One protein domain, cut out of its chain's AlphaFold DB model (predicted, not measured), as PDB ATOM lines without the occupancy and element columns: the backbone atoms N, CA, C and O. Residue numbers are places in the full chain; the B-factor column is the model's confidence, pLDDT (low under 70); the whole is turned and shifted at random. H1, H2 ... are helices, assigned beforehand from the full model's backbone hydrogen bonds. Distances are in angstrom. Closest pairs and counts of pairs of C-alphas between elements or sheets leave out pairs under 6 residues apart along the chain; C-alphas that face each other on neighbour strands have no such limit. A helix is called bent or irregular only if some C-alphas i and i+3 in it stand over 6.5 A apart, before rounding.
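Overview. This is residues 86 to 151 of the 617 residues of an uncharacterized protein of Clostridium sp. CAG:452 (UniProt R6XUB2). A long helix, H1, makes the axis of a rod; H2 folds back beside its last part as a helical hairpin, H3 runs alongside, and short H4 lies across the hairpin's turn end. The printed part has 66 residues, 52 of them in four named helices, H1, H2, H3 and H4 in chain order, with no named strand; its class is all helix, and it is compact, with a radius of gyration of the C-alphas of 11.8 A and spans of 38 by 17 by 17 A.

Along the chain. H1, residues 86 to 106, runs 30.2 A from C-alpha 86 at (39.033, 101.998, 29.263). H2 is residues 111 to 124, 19.7 A. H3, residues 132 to 141, is only just irregular: C-alphas 133 and 136 are 6.8 A apart. H4, residues 144 to 150, ends at (29.464, 83.366, 55.916).

Arrangement. H1, with residues 101 to 105 alone, touches H2, opposite ways at a shallow tilt of 14 degrees; closest C-alphas Ile 105 and Leu 114, 6.7 A. H3 is close to H1 but not clearly touching, C-alphas Leu 98 and Tyr 138 closest at 7.4 A. H4 touches H2 with H2's residues 111 to 115 alone, at a steep 64 degrees, C-alphas Leu 111 and Arg 148 closest at 6.4 A. Every O i to N i+4 pair is within hydrogen-bond range in H1, H2 and H4; 4 of 6 in H3.

Size, cuts and confidence. The printed part has no cut and no long link. Nine residues, among them 148 to 151, have pLDDT under 70.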
ATOM      1  N   ASN A  86      38.119 102.182  28.137       78.56
ATOM      2  CA  ASN A  86      39.033 101.998  29.263       78.56
ATOM      3  C   ASN A  86      38.310 102.052  30.624       78.56
ATOM      4  O   ASN A  86      38.611 101.246  31.512       78.56
ATOM      5  N   GLU A  87      37.314 102.927  30.790       78.81
ATOM      6  CA  GLU A  87      36.444 102.954  31.974       78.81
ATOM      7  C   GLU A  87      35.608 101.673  32.111       78.81
ATOM      8  O   GLU A  87      35.624 101.039  33.169       78.81
ATOM      9  N   ASN A  88      34.945 101.236  31.037       72.62
ATOM     10  CA  ASN A  88      34.164  99.997  31.014       72.62
ATOM     11  C   ASN A  88      35.037  98.775  31.330       72.62
ATOM     12  O   ASN A  88      34.671  97.961  32.174       72.62
ATOM     13  N   LYS A  89      36.236  98.683  30.746       78.00
ATOM     14  CA  LYS A  89      37.211  97.616  31.017       78.00
ATOM     15  C   LYS A  89      37.708  97.632  32.469       78.00
ATOM     16  O   LYS A  89      37.951  96.576  33.056       78.00
ATOM     17  N   LYS A  90      37.819  98.809  33.097       80.94
ATOM     18  CA  LYS A  90      38.125  98.949  34.533       80.94
ATOM     19  C   LYS A  90      36.960  98.476  35.413       80.94
ATOM     20  O   LYS A  90      37.196  97.756  36.384       80.94
ATOM     21  N   ILE A  91      35.722  98.821  35.054       73.19
ATOM     22  CA  ILE A  91      34.495  98.342  35.715       73.19
ATOM     23  C   ILE A  91      34.380  96.815  35.595       73.19
ATOM     24  O   ILE A  91      34.160  96.140  36.599       73.19
ATOM     25  N   GLU A  92      34.592  96.259  34.401       73.50
ATOM     26  CA  GLU A  92      34.530  94.823  34.122       73.50
ATOM     27  C   GLU A  92      35.510  94.040  35.007       73.50
ATOM     28  O   GLU A  92      35.089  93.153  35.755       73.50
ATOM     29  N   ASN A  93      36.793  94.425  35.011       79.12
ATOM     30  CA  ASN A  93      37.832  93.779  35.819       79.12
ATOM     31  C   ASN A  93      37.527  93.832  37.326       79.12
ATOM     32  O   ASN A  93      37.719  92.837  38.030       79.12
ATOM     33  N   GLN A  94      36.998  94.951  37.833       75.88
ATOM     34  CA  GLN A  94      36.566  95.053  39.232       75.88
ATOM     35  C   GLN A  94      35.314  94.214  39.520       75.88
ATOM     36  O   GLN A  94      35.217  93.602  40.584       75.88
ATOM     37  N   SER A  95      34.376  94.120  38.574       71.06
ATOM     38  CA  SER A  95      33.202  93.251  38.699       71.06
ATOM     39  C   SER A  95      33.600  91.770  38.734       71.06
ATOM     40  O   SER A  95      33.049  91.006  39.526       71.06
ATOM     41  N   LYS A  96      34.615  91.374  37.951       80.25
ATOM     42  CA  LYS A  96      35.210  90.035  37.962       80.25
ATOM     43  C   LYS A  96      35.904  89.751  39.293       80.25
ATOM     44  O   LYS A  96      35.627  88.719  39.895       80.25
ATOM     45  N   ALA A  97      36.695  90.693  39.811       82.38
ATOM     46  CA  ALA A  97      37.291  90.585  41.143       82.38
ATOM     47  C   ALA A  97      36.221  90.395  42.238       82.38
ATOM     48  O   ALA A  97      36.358  89.513  43.082       82.38
ATOM     49  N   LEU A  98      35.119  91.156  42.205       74.06
ATOM     50  CA  LEU A  98      34.007  90.988  43.150       74.06
ATOM     51  C   LEU A  98      33.255  89.656  42.982       74.06
ATOM     52  O   LEU A  98      32.781  89.113  43.978       74.06
ATOM     53  N   ARG A  99      33.149  89.112  41.760       73.75
ATOM     54  CA  ARG A  99      32.615  87.757  41.526       73.75
ATOM     55  C   ARG A  99      33.538  86.692  42.124       73.75
ATOM     56  O   ARG A  99      33.040  85.809  42.809       73.75
ATOM     57  N   GLU A 100      34.856  86.803  41.934       83.88
ATOM     58  CA  GLU A 100      35.837  85.911  42.575       83.88
ATOM     59  C   GLU A 100      35.731  85.963  44.109       83.88
ATOM     60  O   GLU A 100      35.708  84.919  44.756       83.88
ATOM     61  N   LEU A 101      35.591  87.160  44.697       81.69
ATOM     62  CA  LEU A 101      35.395  87.323  46.142       81.69
ATOM     63  C   LEU A 101      34.091  86.680  46.631       81.69
ATOM     64  O   LEU A 101      34.088  86.008  47.656       81.69
ATOM     65  N   TYR A 102      32.988  86.878  45.906       70.81
ATOM     66  CA  TYR A 102      31.697  86.289  46.261       70.81
ATOM     67  C   TYR A 102      31.733  84.755  46.201       70.81
ATOM     68  O   TYR A 102      31.235  84.102  47.111       70.81
ATOM     69  N   VAL A 103      32.386  84.180  45.185       72.50
ATOM     70  CA  VAL A 103      32.632  82.731  45.082       72.50
ATOM     71  C   VAL A 103      33.494  82.236  46.248       72.50
ATOM     72  O   VAL A 103      33.142  81.249  46.879       72.50
ATOM     73  N   ILE A 104      34.567  82.951  46.610       80.00
ATOM     74  CA  ILE A 104      35.387  82.629  47.791       80.00
ATOM     75  C   ILE A 104      34.551  82.619  49.081       80.00
ATOM     76  O   ILE A 104      34.725  81.719  49.896       80.00
ATOM     77  N   ILE A 105      33.663  83.597  49.269       72.19
ATOM     78  CA  ILE A 105      32.822  83.727  50.469       72.19
ATOM     79  C   ILE A 105      31.722  82.660  50.523       72.19
ATOM     80  O   ILE A 105      31.423  82.170  51.606       72.19
ATOM     81  N   ARG A 106      31.143  82.290  49.375       70.44
ATOM     82  CA  ARG A 106      30.085  81.274  49.265       70.44
ATOM     83  C   ARG A 106      30.621  79.839  49.358       70.44
ATOM     84  O   ARG A 106      29.938  78.986  49.903       70.44
ATOM     85  N   ASP A 107      31.827  79.584  48.846       74.56
ATOM     86  CA  ASP A 107      32.417  78.240  48.706       74.56
ATOM     87  C   ASP A 107      33.568  78.005  49.718       74.56
ATOM     88  O   ASP A 107      34.614  77.424  49.384       74.56
ATOM     89  N   THR A 108      33.441  78.540  50.942       73.25
ATOM     90  CA  THR A 108      34.397  78.301  52.042       73.25
ATOM     91  C   THR A 108      33.724  78.338  53.416       73.25
ATOM     92  O   THR A 108      33.585  79.398  54.023       73.25
ATOM     93  N   ASP A 109      33.389  77.164  53.934       65.19
ATOM     94  CA  ASP A 109      32.610  77.002  55.169       65.19
ATOM     95  C   ASP A 109      33.438  77.282  56.439       65.19
ATOM     96  O   ASP A 109      32.900  77.693  57.469       65.19
ATOM     97  N   ASP A 110      34.767  77.102  56.370       75.25
ATOM     98  CA  ASP A 110      35.685  77.309  57.496       75.25
ATOM     99  C   ASP A 110      36.339  78.705  57.506       75.25
ATOM    100  O   ASP A 110      36.919  79.183  56.525       75.25
ATOM    101  N   LEU A 111      36.291  79.358  58.672       75.00
ATOM    102  CA  LEU A 111      36.710  80.753  58.834       75.00
ATOM    103  C   LEU A 111      38.205  80.965  58.575       75.00
ATOM    104  O   LEU A 111      38.603  82.018  58.079       75.00
ATOM    105  N   LYS A 112      39.046  79.981  58.899       80.12
ATOM    106  CA  LYS A 112      40.506  80.104  58.810       80.12
ATOM    107  C   LYS A 112      40.972  80.047  57.356       80.12
ATOM    108  O   LYS A 112      41.857  80.810  56.960       80.12
ATOM    109  N   THR A 113      40.358  79.190  56.547       81.38
ATOM    110  CA  THR A 113      40.574  79.167  55.102       81.38
ATOM    111  C   THR A 113      39.895  80.352  54.426       81.38
ATOM    112  O   THR A 113      40.497  80.915  53.511       81.38
ATOM    113  N   LEU A 114      38.716  80.799  54.879       79.56
ATOM    114  CA  LEU A 114      38.060  81.980  54.310       79.56
ATOM    115  C   LEU A 114      38.904  83.245  54.524       79.56
ATOM    116  O   LEU A 114      39.215  83.930  53.550       79.56
ATOM    117  N   GLU A 115      39.358  83.527  55.752       84.81
ATOM    118  CA  GLU A 115      40.259  84.658  56.026       84.81
ATOM    119  C   GLU A 115      41.542  84.570  55.178       84.81
ATOM    120  O   GLU A 115      41.968  85.574  54.604       84.81
ATOM    121  N   LYS A 116      42.122  83.371  55.006       91.44
ATOM    122  CA  LYS A 116      43.301  83.161  54.147       91.44
ATOM    123  C   LYS A 116      43.014  83.433  52.662       91.44
ATOM    124  O   LYS A 116      43.777  84.167  52.035       91.44
ATOM    125  N   LYS A 117      41.936  82.873  52.095       90.12
ATOM    126  CA  LYS A 117      41.527  83.089  50.692       90.12
ATOM    127  C   LYS A 117      41.219  84.571  50.434       90.12
ATOM    128  O   LYS A 117      41.660  85.119  49.427       90.12
ATOM    129  N   VAL A 118      40.518  85.237  51.354       88.94
ATOM    130  CA  VAL A 118      40.163  86.664  51.247       88.94
ATOM    131  C   VAL A 118      41.387  87.574  51.375       88.94
ATOM    132  O   VAL A 118      41.450  88.589  50.685       88.94
ATOM    133  N   ASN A 119      42.382  87.226  52.193       90.00
ATOM    134  CA  ASN A 119      43.629  87.992  52.265       90.00
ATOM    135  C   ASN A 119      44.475  87.837  50.988       90.00
ATOM    136  O   ASN A 119      44.879  88.849  50.424       90.00
ATOM    137  N   ALA A 120      44.623  86.622  50.447       92.38
ATOM    138  CA  ALA A 120      45.272  86.416  49.145       92.38
ATOM    139  C   ALA A 120      44.538  87.148  47.997       92.38
ATOM    140  O   ALA A 120      45.158  87.695  47.085       92.38
ATOM    141  N   TRP A 121      43.203  87.227  48.059       92.31
ATOM    142  CA  TRP A 121      42.411  88.035  47.127       92.31
ATOM    143  C   TRP A 121      42.652  89.549  47.306       92.31
ATOM    144  O   TRP A 121      42.729  90.259  46.308       92.31
ATOM    145  N   LYS A 122      42.837  90.053  48.537       89.38
ATOM    146  CA  LYS A 122      43.188  91.468  48.809       89.38
ATOM    147  C   LYS A 122      44.591  91.833  48.317       89.38
ATOM    148  O   LYS A 122      44.796  92.954  47.865       89.38
ATOM    149  N   GLU A 123      45.542  90.904  48.382       90.75
ATOM    150  CA  GLU A 123      46.884  91.069  47.804       90.75
ATOM    151  C   GLU A 123      46.816  91.138  46.268       90.75
ATOM    152  O   GLU A 123      47.422  92.018  45.656       90.75
ATOM    153  N   LYS A 124      46.000  90.274  45.644       90.12
ATOM    154  CA  LYS A 124      45.711  90.294  44.197       90.12
ATOM    155  C   LYS A 124      44.951  91.559  43.757       90.12
ATOM    156  O   LYS A 124      45.188  92.059  42.657       90.12
ATOM    157  N   TYR A 125      44.063  92.087  44.603       86.88
ATOM    158  CA  TYR A 125      43.220  93.257  44.326       86.88
ATOM    159  C   TYR A 125      43.284  94.313  45.452       86.88
ATOM    160  O   TYR A 125      42.387  94.377  46.300       86.88
ATOM    161  N   PRO A 126      44.317  95.181  45.450       81.69
ATOM    162  CA  PRO A 126      44.478  96.250  46.436       81.69
ATOM    163  C   PRO A 126      43.308  97.247  46.494       81.69
ATOM    164  O   PRO A 126      42.691  97.586  45.479       81.69
ATOM    165  N   LYS A 127      43.017  97.749  47.704       77.19
ATOM    166  CA  LYS A 127      41.852  98.606  48.013       77.19
ATOM    167  C   LYS A 127      41.805  99.893  47.182       77.19
ATOM    168  O   LYS A 127      40.733 100.293  46.737       77.19
ATOM    169  N   ASP A 128      42.955 100.528  46.984       78.19
ATOM    170  CA  ASP A 128      43.161 101.747  46.193       78.19
ATOM    171  C   ASP A 128      42.737 101.598  44.724       78.19
ATOM    172  O   ASP A 128      42.377 102.583  44.078       78.19
ATOM    173  N   LYS A 129      42.721 100.366  44.199       75.88
ATOM    174  CA  LYS A 129      42.410 100.085  42.791       75.88
ATOM    175  C   LYS A 129      40.920  99.899  42.512       75.88
ATOM    176  O   LYS A 129      40.562  99.779  41.341       75.88
ATOM    177  N   PHE A 130      40.051  99.897  43.529       76.75
ATOM    178  CA  PHE A 130      38.594  99.812  43.365       76.75
ATOM    179  C   PHE A 130      37.941 101.181  43.125       76.75
ATOM    180  O   PHE A 130      38.312 102.190  43.720       76.75
ATOM    181  N   LEU A 131      36.910 101.226  42.274       71.19
ATOM    182  CA  LEU A 131      36.053 102.405  42.130       71.19
ATOM    183  C   LEU A 131      35.248 102.632  43.417       71.19
ATOM    184  O   LEU A 131      34.767 101.680  44.035       71.19
ATOM    185  N   LYS A 132      35.010 103.903  43.770       76.94
ATOM    186  CA  LYS A 132      34.246 104.307  44.970       76.94
ATOM    187  C   LYS A 132      32.885 103.600  45.093       76.94
ATOM    188  O   LYS A 132      32.503 103.217  46.192       76.94
ATOM    189  N   MET A 133      32.194 103.354  43.970       69.31
ATOM    190  CA  MET A 133      30.912 102.623  43.942       69.31
ATOM    191  C   MET A 133      31.012 101.177  44.461       69.31
ATOM    192  O   MET A 133      30.054 100.647  45.018       69.31
ATOM    193  N   TYR A 134      32.171 100.536  44.294       68.75
ATOM    194  CA  TYR A 134      32.425  99.160  44.716       68.75
ATOM    195  C   TYR A 134      33.140  99.072  46.064       68.75
ATOM    196  O   TYR A 134      33.018  98.045  46.731       68.75
ATOM    197  N   GLN A 135      33.821 100.139  46.500       74.81
ATOM    198  CA  GLN A 135      34.556 100.179  47.765       74.81
ATOM    199  C   GLN A 135      33.680  99.766  48.960       74.81
ATOM    200  O   GLN A 135      34.070  98.868  49.698       74.81
ATOM    201  N   SER A 136      32.478 100.338  49.102       73.12
ATOM    202  CA  SER A 136      31.538  99.975  50.179       73.12
ATOM    203  C   SER A 136      31.156  98.485  50.141       73.12
ATOM    204  O   SER A 136      31.169  97.801  51.164       73.12
ATOM    205  N   LYS A 137      30.911  97.927  48.945       72.00
ATOM    206  CA  LYS A 137      30.554  96.508  48.779       72.00
ATOM    207  C   LYS A 137      31.727  95.566  49.097       72.00
ATOM    208  O   LYS A 137      31.510  94.492  49.655       72.00
ATOM    209  N   TYR A 138      32.957  95.979  48.783       72.88
ATOM    210  CA  TYR A 138      34.199  95.300  49.172       72.88
ATOM    211  C   TYR A 138      34.439  95.360  50.695       72.88
ATOM    212  O   TYR A 138      34.729  94.334  51.315       72.88
ATOM    213  N   GLU A 139      34.292  96.536  51.309       81.06
ATOM    214  CA  GLU A 139      34.474  96.738  52.753       81.06
ATOM    215  C   GLU A 139      33.450  95.929  53.557       81.06
ATOM    216  O   GLU A 139      33.818  95.273  54.528       81.06
ATOM    217  N   HIS A 140      32.196  95.888  53.094       76.50
ATOM    218  CA  HIS A 140      31.145  95.043  53.652       76.50
ATOM    219  C   HIS A 140      31.511  93.552  53.574       76.50
ATOM    220  O   HIS A 140      31.629  92.891  54.607       76.50
ATOM    221  N   MET A 141      31.746  93.019  52.364       68.75
ATOM    222  CA  MET A 141      32.028  91.589  52.163       68.75
ATOM    223  C   MET A 141      33.302  91.107  52.868       68.75
ATOM    224  O   MET A 141      33.354  89.962  53.300       68.75
ATOM    225  N   THR A 142      34.322  91.958  53.016       78.94
ATOM    226  CA  THR A 142      35.605  91.570  53.631       78.94
ATOM    227  C   THR A 142      35.763  91.974  55.101       78.94
ATOM    228  O   THR A 142      36.868  91.867  55.653       78.94
ATOM    229  N   SER A 143      34.681  92.426  55.743       79.75
ATOM    230  CA  SER A 143      34.653  92.767  57.168       79.75
ATOM    231  C   SER A 143      34.725  91.518  58.059       79.75
ATOM    232  O   SER A 143      34.157  90.473  57.747       79.75
ATOM    233  N   LYS A 144      35.385  91.621  59.223       77.62
ATOM    234  CA  LYS A 144      35.510  90.490  60.168       77.62
ATOM    235  C   LYS A 144      34.163  89.958  60.674       77.62
ATOM    236  O   LYS A 144      34.096  88.794  61.051       77.62
ATOM    237  N   ARG A 145      33.113  90.790  60.697       72.75
ATOM    238  CA  ARG A 145      31.747  90.354  61.019       72.75
ATOM    239  C   ARG A 145      31.226  89.435  59.916       72.75
ATOM    240  O   ARG A 145      30.971  88.266  60.173       72.75
ATOM    241  N   ASN A 146      31.190  89.924  58.683       65.88
ATOM    242  CA  ASN A 146      30.537  89.210  57.594       65.88
ATOM    243  C   ASN A 146      31.318  87.952  57.175       65.88
ATOM    244  O   ASN A 146      30.708  86.950  56.818       65.88
ATOM    245  N   LEU A 147      32.652  87.941  57.300       71.75
ATOM    246  CA  LEU A 147      33.441  86.713  57.116       71.75
ATOM    247  C   LEU A 147      33.096  85.641  58.169       71.75
ATOM    248  O   LEU A 147      33.002  84.469  57.826       71.75
ATOM    249  N   ARG A 148      32.832  86.027  59.427       69.12
ATOM    250  CA  ARG A 148      32.342  85.106  60.474       69.12
ATOM    251  C   ARG A 148      30.896  84.669  60.273       69.12
ATOM    252  O   ARG A 148      30.518  83.629  60.800       69.12
ATOM    253  N   GLU A 149      30.078  85.464  59.594       64.44
ATOM    254  CA  GLU A 149      28.692  85.109  59.273       64.44
ATOM    255  C   GLU A 149      28.626  84.100  58.121       64.44
ATOM    256  O   GLU A 149      27.883  83.135  58.238       64.44
ATOM    257  N   ASN A 150      29.449  84.265  57.077       61.53
ATOM    258  CA  ASN A 150      29.464  83.366  55.916       61.53
ATOM    259  C   ASN A 150      30.256  82.067  56.154       61.53
ATOM    260  O   ASN A 150      29.807  81.013  55.722       61.53
ATOM    261  N   ALA A 151      31.381  82.101  56.882       60.00
ATOM    262  CA  ALA A 151      32.083  80.882  57.304       60.00
ATOM    263  C   ALA A 151      31.400  80.239  58.524       60.00
ATOM    264  O   ALA A 151      31.940  80.208  59.637       60.00
TER     265      ALA A 151